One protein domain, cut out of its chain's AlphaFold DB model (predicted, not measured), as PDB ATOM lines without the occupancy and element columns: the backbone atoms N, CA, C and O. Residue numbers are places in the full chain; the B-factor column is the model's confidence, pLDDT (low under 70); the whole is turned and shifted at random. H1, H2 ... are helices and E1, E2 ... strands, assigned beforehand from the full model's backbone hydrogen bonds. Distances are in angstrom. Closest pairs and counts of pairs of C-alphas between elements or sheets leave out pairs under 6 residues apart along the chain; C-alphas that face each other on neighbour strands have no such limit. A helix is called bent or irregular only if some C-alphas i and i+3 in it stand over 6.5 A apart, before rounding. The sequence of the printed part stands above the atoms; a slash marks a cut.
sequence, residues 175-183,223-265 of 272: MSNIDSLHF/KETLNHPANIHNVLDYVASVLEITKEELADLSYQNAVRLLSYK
ATOM      1  N   MET A 175      39.610 -11.229 -16.664       31.08
ATOM      2  CA  MET A 175      40.011 -10.016 -17.377       31.08
ATOM      3  C   MET A 175      38.727  -9.471 -18.014       31.08
ATOM      4  O   MET A 175      38.073 -10.199 -18.755       31.08
ATOM      5  N   SER A 176      38.330  -8.236 -17.705       38.44
ATOM      6  CA  SER A 176      37.127  -7.609 -18.275       38.44
ATOM      7  C   SER A 176      37.440  -6.238 -18.870       38.44
ATOM      8  O   SER A 176      38.329  -5.536 -18.385       38.44
ATOM      9  N   ASN A 177      36.680  -5.876 -19.907       38.44
ATOM     10  CA  ASN A 177      36.747  -4.598 -20.616       38.44
ATOM     11  C   ASN A 177      36.506  -3.399 -19.682       38.44
ATOM     12  O   ASN A 177      35.680  -3.463 -18.772       38.44
ATOM     13  N   ILE A 178      37.239  -2.313 -19.930       42.94
ATOM     14  CA  ILE A 178      37.397  -1.155 -19.030       42.94
ATOM     15  C   ILE A 178      36.194  -0.187 -19.080       42.94
ATOM     16  O   ILE A 178      35.990   0.589 -18.148       42.94
ATOM     17  N   ASP A 179      35.344  -0.283 -20.104       44.38
ATOM     18  CA  ASP A 179      34.348   0.752 -20.423       44.38
ATOM     19  C   ASP A 179      33.074   0.744 -19.546       44.38
ATOM     20  O   ASP A 179      32.232   1.632 -19.680       44.38
ATOM     21  N   SER A 180      32.913  -0.218 -18.628       45.44
ATOM     22  CA  SER A 180      31.707  -0.383 -17.786       45.44
ATOM     23  C   SER A 180      31.993  -0.545 -16.285       45.44
ATOM     24  O   SER A 180      31.207  -1.140 -15.544       45.44
ATOM     25  N   LEU A 181      33.135  -0.046 -15.807       42.31
ATOM     26  CA  LEU A 181      33.555  -0.186 -14.410       42.31
ATOM     27  C   LEU A 181      32.988   0.927 -13.508       42.31
ATOM     28  O   LEU A 181      33.143   2.117 -13.776       42.31
ATOM     29  N   HIS A 182      32.386   0.536 -12.381       45.38
ATOM     30  CA  HIS A 182      32.148   1.423 -11.246       45.38
ATOM     31  C   HIS A 182      33.443   1.579 -10.456       45.38
ATOM     32  O   HIS A 182      33.941   0.619  -9.864       45.38
ATOM     33  N   PHE A 183      33.978   2.790 -10.422       46.22
ATOM     34  CA  PHE A 183      35.160   3.101  -9.635       46.22
ATOM     35  C   PHE A 183      34.771   3.814  -8.345       46.22
ATOM     36  O   PHE A 183      33.841   4.620  -8.325       46.22
ATOM     37  N   LYS A 223      45.358   7.282 -11.775       49.53
ATOM     38  CA  LYS A 223      46.231   6.427 -10.939       49.53
ATOM     39  C   LYS A 223      45.630   5.972  -9.593       49.53
ATOM     40  O   LYS A 223      46.297   5.263  -8.847       49.53
ATOM     41  N   GLU A 224      44.397   6.357  -9.283       50.31
ATOM     42  CA  GLU A 224      43.746   6.253  -7.978       50.31
ATOM     43  C   GLU A 224      42.252   5.891  -8.100       50.31
ATOM     44  O   GLU A 224      41.418   6.381  -7.345       50.31
ATOM     45  N   THR A 225      41.870   5.047  -9.060       53.75
ATOM     46  CA  THR A 225      40.490   4.532  -9.142       53.75
ATOM     47  C   THR A 225      40.429   3.086  -8.650       53.75
ATOM     48  O   THR A 225      40.982   2.171  -9.259       53.75
ATOM     49  N   LEU A 226      39.788   2.870  -7.496       59.22
ATOM     50  CA  LEU A 226      39.657   1.544  -6.888       59.22
ATOM     51  C   LEU A 226      38.498   0.770  -7.529       59.22
ATOM     52  O   LEU A 226      37.430   1.327  -7.790       59.22
ATOM     53  N   ASN A 227      38.693  -0.532  -7.743       66.44
ATOM     54  CA  ASN A 227      37.637  -1.437  -8.201       66.44
ATOM     55  C   ASN A 227      36.518  -1.553  -7.143       66.44
ATOM     56  O   ASN A 227      36.802  -1.598  -5.946       66.44
ATOM     57  N   HIS A 228      35.259  -1.665  -7.571       78.81
ATOM     58  CA  HIS A 228      34.100  -1.816  -6.687       78.81
ATOM     59  C   HIS A 228      33.482  -3.227  -6.798       78.81
ATOM     60  O   HIS A 228      33.386  -3.748  -7.908       78.81
ATOM     61  N   PRO A 229      32.982  -3.855  -5.707       78.38
ATOM     62  CA  PRO A 229      32.363  -5.189  -5.762       78.38
ATOM     63  C   PRO A 229      31.195  -5.327  -6.750       78.38
ATOM     64  O   PRO A 229      30.971  -6.411  -7.279       78.38
ATOM     65  N   ALA A 230      30.478  -4.235  -7.047       78.19
ATOM     66  CA  ALA A 230      29.423  -4.223  -8.071       78.19
ATOM     67  C   ALA A 230      29.939  -4.584  -9.478       78.19
ATOM     68  O   ALA A 230      29.171  -5.044 -10.316       78.19
ATOM     69  N   ASN A 231      31.244  -4.456  -9.728       78.81
ATOM     70  CA  ASN A 231      31.862  -4.827 -11.002       78.81
ATOM     71  C   ASN A 231      31.955  -6.342 -11.208       78.81
ATOM     72  O   ASN A 231      32.388  -6.780 -12.272       78.81
ATOM     73  N   ILE A 232      31.519  -7.156 -10.238       84.44
ATOM     74  CA  ILE A 232      31.404  -8.606 -10.414       84.44
ATOM     75  C   ILE A 232      30.505  -8.976 -11.603       84.44
ATOM     76  O   ILE A 232      30.722 -10.007 -12.228       84.44
ATOM     77  N   HIS A 233      29.555  -8.115 -11.986       85.44
ATOM     78  CA  HIS A 233      28.736  -8.327 -13.180       85.44
ATOM     79  C   HIS A 233      29.561  -8.337 -14.473       85.44
ATOM     80  O   HIS A 233      29.256  -9.114 -15.368       85.44
ATOM     81  N   ASN A 234      30.663  -7.584 -14.555       83.75
ATOM     82  CA  ASN A 234      31.549  -7.627 -15.725       83.75
ATOM     83  C   ASN A 234      32.252  -8.990 -15.846       83.75
ATOM     84  O   ASN A 234      32.452  -9.504 -16.945       83.75
ATOM     85  N   VAL A 235      32.597  -9.592 -14.704       82.81
ATOM     86  CA  VAL A 235      33.152 -10.951 -14.625       82.81
ATOM     87  C   VAL A 235      32.103 -11.973 -15.041       82.81
ATOM     88  O   VAL A 235      32.386 -12.832 -15.870       82.81
ATOM     89  N   LEU A 236      30.896 -11.859 -14.481       86.06
ATOM     90  CA  LEU A 236      29.770 -12.731 -14.792       86.06
ATOM     91  C   LEU A 236      29.473 -12.723 -16.294       86.06
ATOM     92  O   LEU A 236      29.377 -13.783 -16.902       86.06
ATOM     93  N   ASP A 237      29.392 -11.535 -16.888       84.06
ATOM     94  CA  ASP A 237      29.119 -11.332 -18.308       84.06
ATOM     95  C   ASP A 237      30.179 -11.990 -19.188       84.06
ATOM     96  O   ASP A 237      29.855 -12.726 -20.123       84.06
ATOM     97  N   TYR A 238      31.452 -11.753 -18.866       82.25
ATOM     98  CA  TYR A 238      32.567 -12.328 -19.602       82.25
ATOM     99  C   TYR A 238      32.570 -13.857 -19.515       82.25
ATOM    100  O   TYR A 238      32.583 -14.534 -20.542       82.25
ATOM    101  N   VAL A 239      32.509 -14.417 -18.307       83.44
ATOM    102  CA  VAL A 239      32.592 -15.870 -18.106       83.44
ATOM    103  C   VAL A 239      31.369 -16.579 -18.693       83.44
ATOM    104  O   VAL A 239      31.534 -17.613 -19.337       83.44
ATOM    105  N   ALA A 240      30.166 -16.011 -18.565       88.00
ATOM    106  CA  ALA A 240      28.959 -16.551 -19.193       88.00
ATOM    107  C   ALA A 240      29.108 -16.619 -20.722       88.00
ATOM    108  O   ALA A 240      28.756 -17.629 -21.328       88.00
ATOM    109  N   SER A 241      29.705 -15.587 -21.335       88.50
ATOM    110  CA  SER A 241      29.959 -15.570 -22.781       88.50
ATOM    111  C   SER A 241      30.971 -16.627 -23.228       88.50
ATOM    112  O   SER A 241      30.766 -17.265 -24.256       88.50
ATOM    113  N   VAL A 242      32.033 -16.854 -22.446       88.56
ATOM    114  CA  VAL A 242      33.067 -17.859 -22.746       88.56
ATOM    115  C   VAL A 242      32.525 -19.280 -22.594       88.56
ATOM    116  O   VAL A 242      32.911 -20.167 -23.349       88.56
ATOM    117  N   LEU A 243      31.648 -19.498 -21.613       84.31
ATOM    118  CA  LEU A 243      31.046 -20.800 -21.327       84.31
ATOM    119  C   LEU A 243      29.785 -21.089 -22.154       84.31
ATOM    120  O   LEU A 243      29.252 -22.188 -22.048       84.31
ATOM    121  N   GLU A 244      29.310 -20.128 -22.951       94.69
ATOM    122  CA  GLU A 244      28.069 -20.222 -23.733       94.69
ATOM    123  C   GLU A 244      26.828 -20.574 -22.881       94.69
ATOM    124  O   GLU A 244      25.918 -21.269 -23.336       94.69
ATOM    125  N   ILE A 245      26.765 -20.066 -21.645       93.88
ATOM    126  CA  ILE A 245      25.624 -20.235 -20.726       93.88
ATOM    127  C   ILE A 245      24.994 -18.890 -20.360       93.88
ATOM    128  O   ILE A 245      25.569 -17.823 -20.591       93.88
ATOM    129  N   THR A 246      23.791 -18.919 -19.784       96.75
ATOM    130  CA  THR A 246      23.123 -17.685 -19.347       96.75
ATOM    131  C   THR A 246      23.795 -17.093 -18.105       96.75
ATOM    132  O   THR A 246      24.403 -17.806 -17.301       96.75
ATOM    133  N   LYS A 247      23.676 -15.771 -17.926       95.69
ATOM    134  CA  LYS A 247      24.212 -15.077 -16.744       95.69
ATOM    135  C   LYS A 247      23.528 -15.568 -15.473       95.69
ATOM    136  O   LYS A 247      24.180 -15.711 -14.446       95.69
ATOM    137  N   GLU A 248      22.230 -15.835 -15.558       96.25
ATOM    138  CA  GLU A 248      21.394 -16.337 -14.475       96.25
ATOM    139  C   GLU A 248      21.859 -17.729 -14.042       96.25
ATOM    140  O   GLU A 248      22.096 -17.959 -12.860       96.25
ATOM    141  N   GLU A 249      22.097 -18.626 -15.002       93.50
ATOM    142  CA  GLU A 249      22.609 -19.968 -14.728       93.50
ATOM    143  C   GLU A 249      24.010 -19.938 -14.104       93.50
ATOM    144  O   GLU A 249      24.249 -20.596 -13.091       93.50
ATOM    145  N   LEU A 250      24.938 -19.138 -14.646       92.56
ATOM    146  CA  LEU A 250      26.278 -18.999 -14.068       92.56
ATOM    147  C   LEU A 250      26.242 -18.369 -12.666       92.56
ATOM    148  O   LEU A 250      26.993 -18.781 -11.775       92.56
ATOM    149  N   ALA A 251      25.382 -17.371 -12.453       93.75
ATOM    150  CA  ALA A 251      25.201 -16.737 -11.153       93.75
ATOM    151  C   ALA A 251      24.663 -17.739 -10.126       93.75
ATOM    152  O   ALA A 251      25.222 -17.837  -9.035       93.75
ATOM    153  N   ASP A 252      23.657 -18.534 -10.487       91.44
ATOM    154  CA  ASP A 252      23.100 -19.565  -9.613       91.44
ATOM    155  C   ASP A 252      24.133 -20.650  -9.286       91.44
ATOM    156  O   ASP A 252      24.313 -20.993  -8.115       91.44
ATOM    157  N   LEU A 253      24.872 -21.149 -10.284       87.94
ATOM    158  CA  LEU A 253      25.928 -22.150 -10.089       87.94
ATOM    159  C   LEU A 253      27.043 -21.636  -9.169       87.94
ATOM    160  O   LEU A 253      27.423 -22.297  -8.198       87.94
ATOM    161  N   SER A 254      27.571 -20.445  -9.450       90.00
ATOM    162  CA  SER A 254      28.644 -19.842  -8.649       90.00
ATOM    163  C   SER A 254      28.182 -19.490  -7.232       90.00
ATOM    164  O   SER A 254      28.922 -19.724  -6.273       90.00
ATOM    165  N   TYR A 255      26.942 -19.021  -7.071       90.81
ATOM    166  CA  TYR A 255      26.335 -18.768  -5.768       90.81
ATOM    167  C   TYR A 255      26.177 -20.058  -4.960       90.81
ATOM    168  O   TYR A 255      26.590 -20.104  -3.801       90.81
ATOM    169  N   GLN A 256      25.649 -21.129  -5.559       87.06
ATOM    170  CA  GLN A 256      25.525 -22.432  -4.899       87.06
ATOM    171  C   GLN A 256      26.888 -22.983  -4.471       87.06
ATOM    172  O   GLN A 256      27.020 -23.463  -3.345       87.06
ATOM    173  N   ASN A 257      27.916 -22.856  -5.314       87.12
ATOM    174  CA  ASN A 257      29.281 -23.265  -4.976       87.12
ATOM    175  C   ASN A 257      29.843 -22.463  -3.795       87.12
ATOM    176  O   ASN A 257      30.388 -23.048  -2.854       87.12
ATOM    177  N   ALA A 258      29.672 -21.138  -3.808       88.50
ATOM    178  CA  ALA A 258      30.107 -20.267  -2.722       88.50
ATOM    179  C   ALA A 258      29.377 -20.591  -1.412       88.50
ATOM    180  O   ALA A 258      30.016 -20.706  -0.368       88.50
ATOM    181  N   VAL A 259      28.057 -20.796  -1.457       87.31
ATOM    182  CA  VAL A 259      27.260 -21.199  -0.291       87.31
ATOM    183  C   VAL A 259      27.722 -22.554   0.223       87.31
ATOM    184  O   VAL A 259      27.984 -22.671   1.415       87.31
ATOM    185  N   ARG A 260      27.874 -23.560  -0.642       85.44
ATOM    186  CA  ARG A 260      28.321 -24.907  -0.260       85.44
ATOM    187  C   ARG A 260      29.635 -24.868   0.515       85.44
ATOM    188  O   ARG A 260      29.767 -25.545   1.526       85.44
ATOM    189  N   LEU A 261      30.582 -24.063   0.044       86.38
ATOM    190  CA  LEU A 261      31.929 -24.019   0.594       86.38
ATOM    191  C   LEU A 261      32.051 -23.109   1.820       86.38
ATOM    192  O   LEU A 261      32.706 -23.453   2.799       86.38
ATOM    193  N   LEU A 262      31.396 -21.947   1.800       88.88
ATOM    194  CA  LEU A 262      31.499 -20.937   2.858       88.88
ATOM    195  C   LEU A 262      30.441 -21.098   3.961       88.88
ATOM    196  O   LEU A 262      30.455 -20.344   4.937       88.88
ATOM    197  N   SER A 263      29.551 -22.089   3.850       87.62
ATOM    198  CA  SER A 263      28.577 -22.440   4.889       87.62
ATOM    199  C   SER A 263      29.159 -23.427   5.893       87.62
ATOM    200  O   SER A 263      29.019 -24.640   5.776       87.62
ATOM    201  N   TYR A 264      29.773 -22.893   6.942       84.44
ATOM    202  CA  TYR A 264      30.280 -23.668   8.077       84.44
ATOM    203  C   TYR A 264      29.790 -23.087   9.406       84.44
ATOM    204  O   TYR A 264      29.255 -21.974   9.468       84.44
ATOM    205  N   LYS A 265      29.987 -23.823  10.507       84.00
ATOM    206  CA  LYS A 265      29.600 -23.375  11.854       84.00
ATOM    207  C   LYS A 265      30.267 -22.034  12.194       84.00
ATOM    208  O   LYS A 265      31.494 -21.933  12.266       84.00
TER     209      LYS A 265
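AT A GLANCE: This is residues 175 to 183 and 223 to 265 of the 272 residues of an uncharacterized protein of Glycine soja (UniProt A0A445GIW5). Two helices of similar length, H1 and H2, meet near the link between them and open as a wide V, and the far part of H2 with the tail after it, residues 255 to 265, sticks out free. At the other end of the V, the short strand E1 leads into H1 as a stretched arm, and a separate piece without a named element, residues 175 to 183, lies beside E1 and the beginning of H1, on the side away from H2. The printed part has 52 residues, with one named strand and two named helices in the order E1, H1, H2, and the class is mostly helix. The whole is loose, with a radius of gyration of the C-alphas of 13.4 A, and flat, spanning 40 by 32 by 14 A.

IN THESE COORDINATES: Look first at H2, the longest helix by residues, residues 247 to 262. Find C-alpha 247 at (24.212, -15.077, -16.744); from there the helix runs 21.7 A to C-alpha 262 at (31.499, -20.937, 2.858). Before it in the chain comes H1, residues 229 to 243, which runs 22.1 A from C-alpha 229 at (32.363, -5.189, -5.762) to C-alpha 243. H1 is irregular, but only just: C-alphas 230 and 233 are 6.6 A apart. Before H1 you find E1, residues 225 to 227, 6.7 A long.

HOW THE PARTS SIT: H2 touches H1, and the closest C-alphas are those of Ala 240 and Lys 247, 5.5 A apart. H1 touches H2 with residues 236 to 240 alone, and H2 touches H1 with residues 247 to 251 alone. Their lines stand at a steep tilt of 66 degrees, and they run opposite ways, with their centres 13.0 A apart. Look at Glu 244 to Thr 246 for the tight link of 3 residues between them. E1 and H1 meet only through their link, a tight one of 1 residue, His 228. E1 and H2 are apart. E1 pairs with no named strand. In H2 every O i to N i+4 pair is within hydrogen-bond range; in H1 8 of 11 are.

THE WHOLE: The two C-alphas farthest apart are those of Lys 223 and Lys 265, at 41.0 A. Without residues 255 to 265, of which 255 to 262 belong to H2, the body has 41 residues and spans 35 by 16 by 12 A. Residues 184 to 222 are cut out and not printed; from C-alpha 183 to C-alpha 223 the gap is 11.6 A. No link between named elements is long. The mean pLDDT of the printed part is 76.4, and the model's confidence is low, under 70, in residues 175 to 183 and 223 to 227.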